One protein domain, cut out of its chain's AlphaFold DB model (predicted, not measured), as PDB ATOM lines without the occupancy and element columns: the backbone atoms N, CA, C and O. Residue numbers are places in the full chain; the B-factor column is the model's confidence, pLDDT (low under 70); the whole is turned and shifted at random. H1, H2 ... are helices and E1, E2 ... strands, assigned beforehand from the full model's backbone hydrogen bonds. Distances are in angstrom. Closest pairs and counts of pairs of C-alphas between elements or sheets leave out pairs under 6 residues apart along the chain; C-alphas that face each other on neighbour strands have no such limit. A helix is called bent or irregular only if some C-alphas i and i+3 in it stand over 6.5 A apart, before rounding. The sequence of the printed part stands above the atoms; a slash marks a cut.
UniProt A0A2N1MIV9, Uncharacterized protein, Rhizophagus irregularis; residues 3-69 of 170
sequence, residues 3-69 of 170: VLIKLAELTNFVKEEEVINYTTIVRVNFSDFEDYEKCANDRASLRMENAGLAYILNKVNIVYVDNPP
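Overview. This is residues 3 to 69 of the 170 residues of an uncharacterized protein of Rhizophagus irregularis (UniProt A0A2N1MIV9). A narrow ribbon of two parallel strands, E1 and E2, has the long helix H3 passing at a slant over one face, coming near E2 at Cys 39 and Tyr 64, and the shorter H4 turns back from the end of H3 toward the start of E2. H2 comes just before E1, and beyond it H1 sticks out as an arm, with residues 3 to 10 standing free. The printed part has 67 residues, with four named helices and two named strands in the order H1, H2, E1, H3, H4, E2; the sheet has the order E1, E2. The class is mostly helix, with 37 residues in helices and 8 in strands. The whole is only just loose, close to compact, with a radius of gyration of the C-alphas of 13.5 A and spans of 36 by 27 by 25 A.

Along the chain. H1, residues 3 to 13, begins at C-alpha 3 at (164.728, 202.075, 172.271) and is 16.5 A long. H2, residues 17 to 21, follows. E1, residues 24 to 27, begins at C-alpha 24 at (150.368, 216.476, 157.701). H3, residues 36 to 49, is 19.9 A long. H4, residues 51 to 57, measures 9.1 A and is irregular: C-alphas 52 and 55 are 7.7 A apart, against about 5 A in a regular helix. E2, residues 61 to 64, is 10.0 A long and ends at C-alpha 64 at (155.281, 225.648, 158.145).

Arrangement. E1 and E2 are parallel at 25 degrees, and C-alphas 25 and 62, which face each other, are 4.8 A apart. N 25 and O 61, 2.8 A, and N 63 and O 25, 2.9 A, are within hydrogen-bond range. E1, H3, H4 and E2 form a strand-helix-strand unit, two parallel neighbour strands with helices between them along the chain, and its crossover is right-handed. The closest C-alphas of H3 and E2, those of Cys 39 and Tyr 64, are 7.7 A apart. H3 touches H4 with residues 46 to 48 alone, at a steep tilt of 49 degrees, opposite ways; the closest C-alphas, of Arg 47 and Ala 54, are 5.4 A apart. H2 and H4 are close but not clearly touching, with the C-alphas of Ile 20 and Ile 56 closest at 6.7 A. H1 touches no helix, and H1 and H2 are only just apart, with a closest distance of 8.1 A. In H1, H2 and H3 every O i to N i+4 pair is within hydrogen-bond range; in H4 it is 1 of 3, beside 3 of 4 O i to N i+3 pairs.

Size, cuts and confidence. The C-alphas of Ile 5 and Asp 35, the two farthest apart, are 38.3 A apart. The printed part has no cut and no long link; the link from E1 to H3 is short, and the others are tight. The mean pLDDT of the printed part is 77.3, with residues 3 to 16 and 68 to 69 under 70.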
ATOM      1  N   VAL A   3     164.896 200.852 173.089       33.78
ATOM      2  CA  VAL A   3     164.728 202.075 172.271       33.78
ATOM      3  C   VAL A   3     164.567 201.746 170.780       33.78
ATOM      4  O   VAL A   3     163.785 202.384 170.084       33.78
ATOM      5  N   LEU A   4     165.240 200.691 170.305       34.81
ATOM      6  CA  LEU A   4     165.160 200.225 168.914       34.81
ATOM      7  C   LEU A   4     163.785 199.630 168.557       34.81
ATOM      8  O   LEU A   4     163.342 199.781 167.424       34.81
ATOM      9  N   ILE A   5     163.089 199.016 169.522       40.34
ATOM     10  CA  ILE A   5     161.766 198.404 169.303       40.34
ATOM     11  C   ILE A   5     160.698 199.488 169.073       40.34
ATOM     12  O   ILE A   5     159.929 199.394 168.122       40.34
ATOM     13  N   LYS A   6     160.723 200.587 169.844       41.31
ATOM     14  CA  LYS A   6     159.772 201.707 169.674       41.31
ATOM     15  C   LYS A   6     159.924 202.458 168.345       41.31
ATOM     16  O   LYS A   6     158.933 202.927 167.795       41.31
ATOM     17  N   LEU A   7     161.146 202.573 167.820       40.31
ATOM     18  CA  LEU A   7     161.388 203.187 166.507       40.31
ATOM     19  C   LEU A   7     160.875 202.304 165.360       40.31
ATOM     20  O   LEU A   7     160.297 202.837 164.413       40.31
ATOM     21  N   ALA A   8     161.031 200.978 165.473       47.78
ATOM     22  CA  ALA A   8     160.570 199.999 164.484       47.78
ATOM     23  C   ALA A   8     159.032 199.893 164.398       47.78
ATOM     24  O   ALA A   8     158.477 199.711 163.315       47.78
ATOM     25  N   GLU A   9     158.330 200.044 165.525       48.94
ATOM     26  CA  GLU A   9     156.860 200.019 165.571       48.94
ATOM     27  C   GLU A   9     156.238 201.247 164.890       48.94
ATOM     28  O   GLU A   9     155.305 201.105 164.096       48.94
ATOM     29  N   LEU A  10     156.816 202.439 165.093       51.97
ATOM     30  CA  LEU A  10     156.391 203.654 164.387       51.97
ATOM     31  C   LEU A  10     156.609 203.529 162.869       51.97
ATOM     32  O   LEU A  10     155.798 204.005 162.079       51.97
ATOM     33  N   THR A  11     157.682 202.848 162.443       54.06
ATOM     34  CA  THR A  11     157.975 202.651 161.013       54.06
ATOM     35  C   THR A  11     157.022 201.675 160.330       54.06
ATOM     36  O   THR A  11     156.887 201.746 159.113       54.06
ATOM     37  N   ASN A  12     156.382 200.759 161.061       56.56
ATOM     38  CA  ASN A  12     155.398 199.841 160.486       56.56
ATOM     39  C   ASN A  12     153.991 200.450 160.443       56.56
ATOM     40  O   ASN A  12     153.307 200.264 159.444       56.56
ATOM     41  N   PHE A  13     153.603 201.243 161.448       56.16
ATOM     42  CA  PHE A  13     152.321 201.961 161.456       56.16
ATOM     43  C   PHE A  13     152.214 203.002 160.324       56.16
ATOM     44  O   PHE A  13     151.159 203.185 159.732       56.16
ATOM     45  N   VAL A  14     153.326 203.654 159.962       55.97
ATOM     46  CA  VAL A  14     153.353 204.708 158.926       55.97
ATOM     47  C   VAL A  14     153.542 204.146 157.501       55.97
ATOM     48  O   VAL A  14     153.622 204.907 156.547       55.97
ATOM     49  N   LYS A  15     153.612 202.820 157.298       57.72
ATOM     50  CA  LYS A  15     153.714 202.228 155.942       57.72
ATOM     51  C   LYS A  15     152.372 202.059 155.233       57.72
ATOM     52  O   LYS A  15     152.367 201.781 154.034       57.72
ATOM     53  N   GLU A  16     151.261 202.227 155.938       67.62
ATOM     54  CA  GLU A  16     149.929 202.208 155.340       67.62
ATOM     55  C   GLU A  16     149.738 203.484 154.504       67.62
ATOM     56  O   GLU A  16     149.767 204.596 155.032       67.62
ATOM     57  N   GLU A  17     149.578 203.338 153.182       70.81
ATOM     58  CA  GLU A  17     149.404 204.479 152.262       70.81
ATOM     59  C   GLU A  17     148.249 205.395 152.676       70.81
ATOM     60  O   GLU A  17     148.327 206.609 152.490       70.81
ATOM     61  N   GLU A  18     147.209 204.829 153.284       75.75
ATOM     62  CA  GLU A  18     146.056 205.568 153.787       75.75
ATOM     63  C   GLU A  18     146.448 206.524 154.923       75.75
ATOM     64  O   GLU A  18     146.112 207.705 154.872       75.75
ATOM     65  N   VAL A  19     147.261 206.075 155.885       78.69
ATOM     66  CA  VAL A  19     147.757 206.925 156.979       78.69
ATOM     67  C   VAL A  19     148.615 208.062 156.429       78.69
ATOM     68  O   VAL A  19     148.440 209.212 156.831       78.69
ATOM     69  N   ILE A  20     149.507 207.776 155.475       80.06
ATOM     70  CA  ILE A  20     150.379 208.788 154.856       80.06
ATOM     71  C   ILE A  20     149.552 209.875 154.158       80.06
ATOM     72  O   ILE A  20     149.832 211.060 154.339       80.06
ATOM     73  N   ASN A  21     148.522 209.490 153.400       82.81
ATOM     74  CA  ASN A  21     147.689 210.430 152.642       82.81
ATOM     75  C   ASN A  21     146.904 211.400 153.541       82.81
ATOM     76  O   ASN A  21     146.624 212.523 153.125       82.81
ATOM     77  N   TYR A  22     146.584 210.996 154.774       83.19
ATOM     78  CA  TYR A  22     145.915 211.846 155.767       83.19
ATOM     79  C   TYR A  22     146.871 212.455 156.803       83.19
ATOM     80  O   TYR A  22     146.429 213.104 157.753       83.19
ATOM     81  N   THR A  23     148.184 212.292 156.628       81.44
ATOM     82  CA  THR A  23     149.192 212.837 157.542       81.44
ATOM     83  C   THR A  23     149.722 214.178 157.036       81.44
ATOM     84  O   THR A  23     150.210 214.305 155.914       81.44
ATOM     85  N   THR A  24     149.685 215.190 157.905       88.56
ATOM     86  CA  THR A  24     150.368 216.476 157.701       88.56
ATOM     87  C   THR A  24     151.466 216.639 158.737       88.56
ATOM     88  O   THR A  24     151.224 216.498 159.935       88.56
ATOM     89  N   ILE A  25     152.671 216.972 158.285       88.25
ATOM     90  CA  ILE A  25     153.769 217.362 159.164       88.25
ATOM     91  C   ILE A  25     153.700 218.872 159.356       88.25
ATOM     92  O   ILE A  25     153.755 219.630 158.388       88.25
ATOM     93  N   VAL A  26     153.603 219.310 160.609       88.25
ATOM     94  CA  VAL A  26     153.662 220.730 160.967       88.25
ATOM     95  C   VAL A  26     155.059 221.050 161.477       88.25
ATOM     96  O   VAL A  26     155.491 220.518 162.500       88.25
ATOM     97  N   ARG A  27     155.764 221.924 160.762       86.19
ATOM     98  CA  ARG A  27     157.077 222.421 161.154       86.19
ATOM     99  C   ARG A  27     156.937 223.743 161.897       86.19
ATOM    100  O   ARG A  27     156.393 224.702 161.357       86.19
ATOM    101  N   VAL A  28     157.459 223.775 163.118       84.62
ATOM    102  CA  VAL A  28     157.459 224.948 164.005       84.62
ATOM    103  C   VAL A  28     158.877 225.475 164.213       84.62
ATOM    104  O   VAL A  28     159.843 224.778 163.896       84.62
ATOM    105  N   ASN A  29     159.008 226.682 164.772       81.25
ATOM    106  CA  ASN A  29     160.292 227.350 165.039       81.25
ATOM    107  C   ASN A  29     161.148 227.578 163.781       81.25
ATOM    108  O   ASN A  29     162.375 227.519 163.830       81.25
ATOM    109  N   PHE A  30     160.496 227.830 162.648       85.75
ATOM    110  CA  PHE A  30     161.149 228.225 161.408       85.75
ATOM    111  C   PHE A  30     160.726 229.655 161.080       85.75
ATOM    112  O   PHE A  30     159.684 229.871 160.474       85.75
ATOM    113  N   SER A  31     161.525 230.630 161.519       83.44
ATOM    114  CA  SER A  31     161.213 232.064 161.388       83.44
ATOM    115  C   SER A  31     161.035 232.518 159.938       83.44
ATOM    116  O   SER A  31     160.357 233.497 159.666       83.44
ATOM    117  N   ASP A  32     161.631 231.784 159.004       87.19
ATOM    118  CA  ASP A  32     161.594 232.045 157.569       87.19
ATOM    119  C   ASP A  32     160.403 231.364 156.857       87.19
ATOM    120  O   ASP A  32     160.443 231.148 155.648       87.19
ATOM    121  N   PHE A  33     159.345 230.981 157.582       87.19
ATOM    122  CA  PHE A  33     158.215 230.223 157.021       87.19
ATOM    123  C   PHE A  33     157.408 230.968 155.951       87.19
ATOM    124  O   PHE A  33     156.733 230.328 155.145       87.19
ATOM    125  N   GLU A  34     157.469 232.301 155.937       84.00
ATOM    126  CA  GLU A  34     156.839 233.129 154.904       84.00
ATOM    127  C   GLU A  34     157.655 233.154 153.599       84.00
ATOM    128  O   GLU A  34     157.117 233.461 152.535       84.00
ATOM    129  N   ASP A  35     158.943 232.796 153.655       91.81
ATOM    130  CA  ASP A  35     159.819 232.715 152.489       91.81
ATOM    131  C   ASP A  35     159.678 231.343 151.816       91.81
ATOM    132  O   ASP A  35     160.103 230.295 152.322       91.81
ATOM    133  N   TYR A  36     159.072 231.359 150.630       91.06
ATOM    134  CA  TYR A  36     158.813 230.160 149.844       91.06
ATOM    135  C   TYR A  36     160.090 229.394 149.474       91.06
ATOM    136  O   TYR A  36     160.104 228.162 149.565       91.06
ATOM    137  N   GLU A  37     161.154 230.097 149.079       94.19
ATOM    138  CA  GLU A  37     162.410 229.489 148.629       94.19
ATOM    139  C   GLU A  37     163.138 228.839 149.801       94.19
ATOM    140  O   GLU A  37     163.606 227.703 149.708       94.19
ATOM    141  N   LYS A  38     163.159 229.506 150.958       93.31
ATOM    142  CA  LYS A  38     163.715 228.918 152.183       93.31
ATOM    143  C   LYS A  38     162.924 227.692 152.635       93.31
ATOM    144  O   LYS A  38     163.532 226.686 152.999       93.31
ATOM    145  N   CYS A  39     161.595 227.716 152.534       91.00
ATOM    146  CA  CYS A  39     160.766 226.533 152.782       91.00
ATOM    147  C   CYS A  39     161.036 225.403 151.774       91.00
ATOM    148  O   CYS A  39     161.022 224.228 152.135       91.00
ATOM    149  N   ALA A  40     161.253 225.724 150.496       91.62
ATOM    150  CA  ALA A  40     161.543 224.733 149.462       91.62
ATOM    151  C   ALA A  40     162.900 224.054 149.693       91.62
ATOM    152  O   ALA A  40     162.971 222.821 149.680       91.62
ATOM    153  N   ASN A  41     163.931 224.849 149.983       94.19
ATOM    154  CA  ASN A  41     165.261 224.364 150.345       94.19
ATOM    155  C   ASN A  41     165.208 223.471 151.578       94.19
ATOM    156  O   ASN A  41     165.779 222.386 151.594       94.19
ATOM    157  N   ASP A  42     164.444 223.882 152.584       92.44
ATOM    158  CA  ASP A  42     164.277 223.094 153.785       92.44
ATOM    159  C   ASP A  42     163.588 221.740 153.547       92.44
ATOM    160  O   ASP A  42     164.068 220.708 154.013       92.44
ATOM    161  N   ARG A  43     162.497 221.713 152.768       91.31
ATOM    162  CA  ARG A  43     161.851 220.451 152.364       91.31
ATOM    163  C   ARG A  43     162.833 219.530 151.642       91.31
ATOM    164  O   ARG A  43     162.766 218.314 151.823       91.31
ATOM    165  N   ALA A  44     163.716 220.085 150.812       90.81
ATOM    166  CA  ALA A  44     164.746 219.317 150.123       90.81
ATOM    167  C   ALA A  44     165.776 218.746 151.112       90.81
ATOM    168  O   ALA A  44     166.020 217.538 151.089       90.81
ATOM    169  N   SER A  45     166.293 219.563 152.034       90.38
ATOM    170  CA  SER A  45     167.225 219.124 153.081       90.38
ATOM    171  C   SER A  45     166.621 218.038 153.969       90.38
ATOM    172  O   SER A  45     167.240 216.995 154.159       90.38
ATOM    173  N   LEU A  46     165.370 218.200 154.415       87.69
ATOM    174  CA  LEU A  46     164.663 217.196 155.217       87.69
ATOM    175  C   LEU A  46     164.598 215.836 154.514       87.69
ATOM    176  O   LEU A  46     164.781 214.803 155.159       87.69
ATOM    177  N   ARG A  47     164.366 215.824 153.196       86.38
ATOM    178  CA  ARG A  47     164.318 214.594 152.390       86.38
ATOM    179  C   ARG A  47     165.695 213.969 152.192       86.38
ATOM    180  O   ARG A  47     165.796 212.745 152.191       86.38
ATOM    181  N   MET A  48     166.732 214.787 152.028       86.25
ATOM    182  CA  MET A  48     168.106 214.314 151.852       86.25
ATOM    183  C   MET A  48     168.690 213.752 153.152       86.25
ATOM    184  O   MET A  48     169.246 212.656 153.154       86.25
ATOM    185  N   GLU A  49     168.529 214.472 154.263       86.38
ATOM    186  CA  GLU A  49     169.054 214.087 155.578       86.38
ATOM    187  C   GLU A  49     168.335 212.857 156.146       86.38
ATOM    188  O   GLU A  49     168.941 212.032 156.827       86.38
ATOM    189  N   ASN A  50     167.049 212.688 155.817       83.06
ATOM    190  CA  ASN A  50     166.224 211.576 156.284       83.06
ATOM    191  C   ASN A  50     165.916 210.593 155.150       83.06
ATOM    192  O   ASN A  50     164.762 210.218 154.940       83.06
ATOM    193  N   ALA A  51     166.950 210.135 154.437       80.25
ATOM    194  CA  ALA A  51     166.807 209.203 153.314       80.25
ATOM    195  C   ALA A  51     165.984 207.941 153.667       80.25
ATOM    196  O   ALA A  51     165.204 207.457 152.849       80.25
ATOM    197  N   GLY A  52     166.082 207.447 154.910       79.56
ATOM    198  CA  GLY A  52     165.289 206.311 155.405       79.56
ATOM    199  C   GLY A  52     163.779 206.577 155.527       79.56
ATOM    200  O   GLY A  52     162.995 205.634 155.572       79.56
ATOM    201  N   LEU A  53     163.365 207.846 155.544       81.44
ATOM    202  CA  LEU A  53     161.970 208.296 155.601       81.44
ATOM    203  C   LEU A  53     161.527 208.989 154.303       81.44
ATOM    204  O   LEU A  53     160.407 209.495 154.239       81.44
ATOM    205  N   ALA A  54     162.362 208.994 153.258       79.69
ATOM    206  CA  ALA A  54     162.080 209.693 152.004       79.69
ATOM    207  C   ALA A  54     160.740 209.266 151.378       79.69
ATOM    208  O   ALA A  54     160.005 210.106 150.868       79.69
ATOM    209  N   TYR A  55     160.374 207.983 151.489       81.38
ATOM    210  CA  TYR A  55     159.075 207.470 151.037       81.38
ATOM    211  C   TYR A  55     157.881 208.204 151.677       81.38
ATOM    212  O   TYR A  55     156.915 208.522 150.988       81.38
ATOM    213  N   ILE A  56     157.969 208.519 152.972       83.56
ATOM    214  CA  ILE A  56     156.927 209.234 153.722       83.56
ATOM    215  C   ILE A  56     157.003 210.731 153.401       83.56
ATOM    216  O   ILE A  56     156.008 211.330 153.005       83.56
ATOM    217  N   LEU A  57     158.198 211.327 153.494       84.38
ATOM    218  CA  LEU A  57     158.432 212.770 153.304       84.38
ATOM    219  C   LEU A  57     158.147 213.276 151.879       84.38
ATOM    220  O   LEU A  57     157.977 214.479 151.656       84.38
ATOM    221  N   ASN A  58     158.109 212.377 150.898       84.69
ATOM    222  CA  ASN A  58     157.711 212.701 149.530       84.69
ATOM    223  C   ASN A  58     156.191 212.721 149.335       84.69
ATOM    224  O   ASN A  58     155.728 213.343 148.383       84.69
ATOM    225  N   LYS A  59     155.427 212.051 150.204       85.31
ATOM    226  CA  LYS A  59     153.971 211.901 150.076       85.31
ATOM    227  C   LYS A  59     153.183 212.787 151.044       85.31
ATOM    228  O   LYS A  59     152.113 213.262 150.685       85.31
ATOM    229  N   VAL A  60     153.698 213.023 152.250       86.88
ATOM    230  CA  VAL A  60     153.027 213.868 153.253       86.88
ATOM    231  C   VAL A  60     153.104 215.350 152.896       86.88
ATOM    232  O   VAL A  60     154.099 215.832 152.348       86.88
ATOM    233  N   ASN A  61     152.071 216.097 153.281       88.25
ATOM    234  CA  ASN A  61     152.114 217.552 153.225       88.25
ATOM    235  C   ASN A  61     152.966 218.092 154.386       88.25
ATOM    236  O   ASN A  61     152.799 217.659 155.527       88.25
ATOM    237  N   ILE A  62     153.854 219.048 154.107       89.56
ATOM    238  CA  ILE A  62     154.676 219.718 155.124       89.56
ATOM    239  C   ILE A  62     154.264 221.186 155.167       89.56
ATOM    240  O   ILE A  62     154.526 221.941 154.227       89.56
ATOM    241  N   VAL A  63     153.630 221.577 156.270       89.56
ATOM    242  CA  VAL A  63     153.157 222.941 156.516       89.56
ATOM    243  C   VAL A  63     154.073 223.604 157.531       89.56
ATOM    244  O   VAL A  63     154.431 223.002 158.542       89.56
ATOM    245  N   TYR A  64     154.438 224.851 157.266       89.19
ATOM    246  CA  TYR A  64     155.281 225.648 158.145       89.19
ATOM    247  C   TYR A  64     154.395 226.631 158.895       89.19
ATOM    248  O   TYR A  64     153.586 227.330 158.285       89.19
ATOM    249  N   VAL A  65     154.517 226.649 160.217       83.00
ATOM    250  CA  VAL A  65     153.735 227.532 161.076       83.00
ATOM    251  C   VAL A  65     154.671 228.131 162.107       83.00
ATOM    252  O   VAL A  65     155.248 227.403 162.916       83.00
ATOM    253  N   ASP A  66     154.774 229.455 162.122       79.69
ATOM    254  CA  ASP A  66     155.296 230.168 163.278       79.69
ATOM    255  C   ASP A  66     154.119 230.659 164.118       79.69
ATOM    256  O   ASP A  66     153.453 231.644 163.802       79.69
ATOM    257  N   ASN A  67     153.801 229.895 165.161       71.12
ATOM    258  CA  ASN A  67     152.791 230.273 166.139       71.12
ATOM    259  C   ASN A  67     153.504 230.613 167.450       71.12
ATOM    260  O   ASN A  67     153.562 229.757 168.346       71.12
ATOM    261  N   PRO A  68     154.104 231.812 167.560       69.94
ATOM    262  CA  PRO A  68     154.799 232.204 168.770       69.94
ATOM    263  C   PRO A  68     153.837 232.154 169.965       69.94
ATOM    264  O   PRO A  68     152.639 232.427 169.827       69.94
ATOM    265  N   PRO A  69     154.329 231.798 171.164       67.75
ATOM    266  CA  PRO A  69     153.494 231.774 172.350       67.75
ATOM    267  C   PRO A  69     152.881 233.154 172.585       67.75
ATOM    268  O   PRO A  69     153.567 234.174 172.564       67.75
TER     269      PRO A  69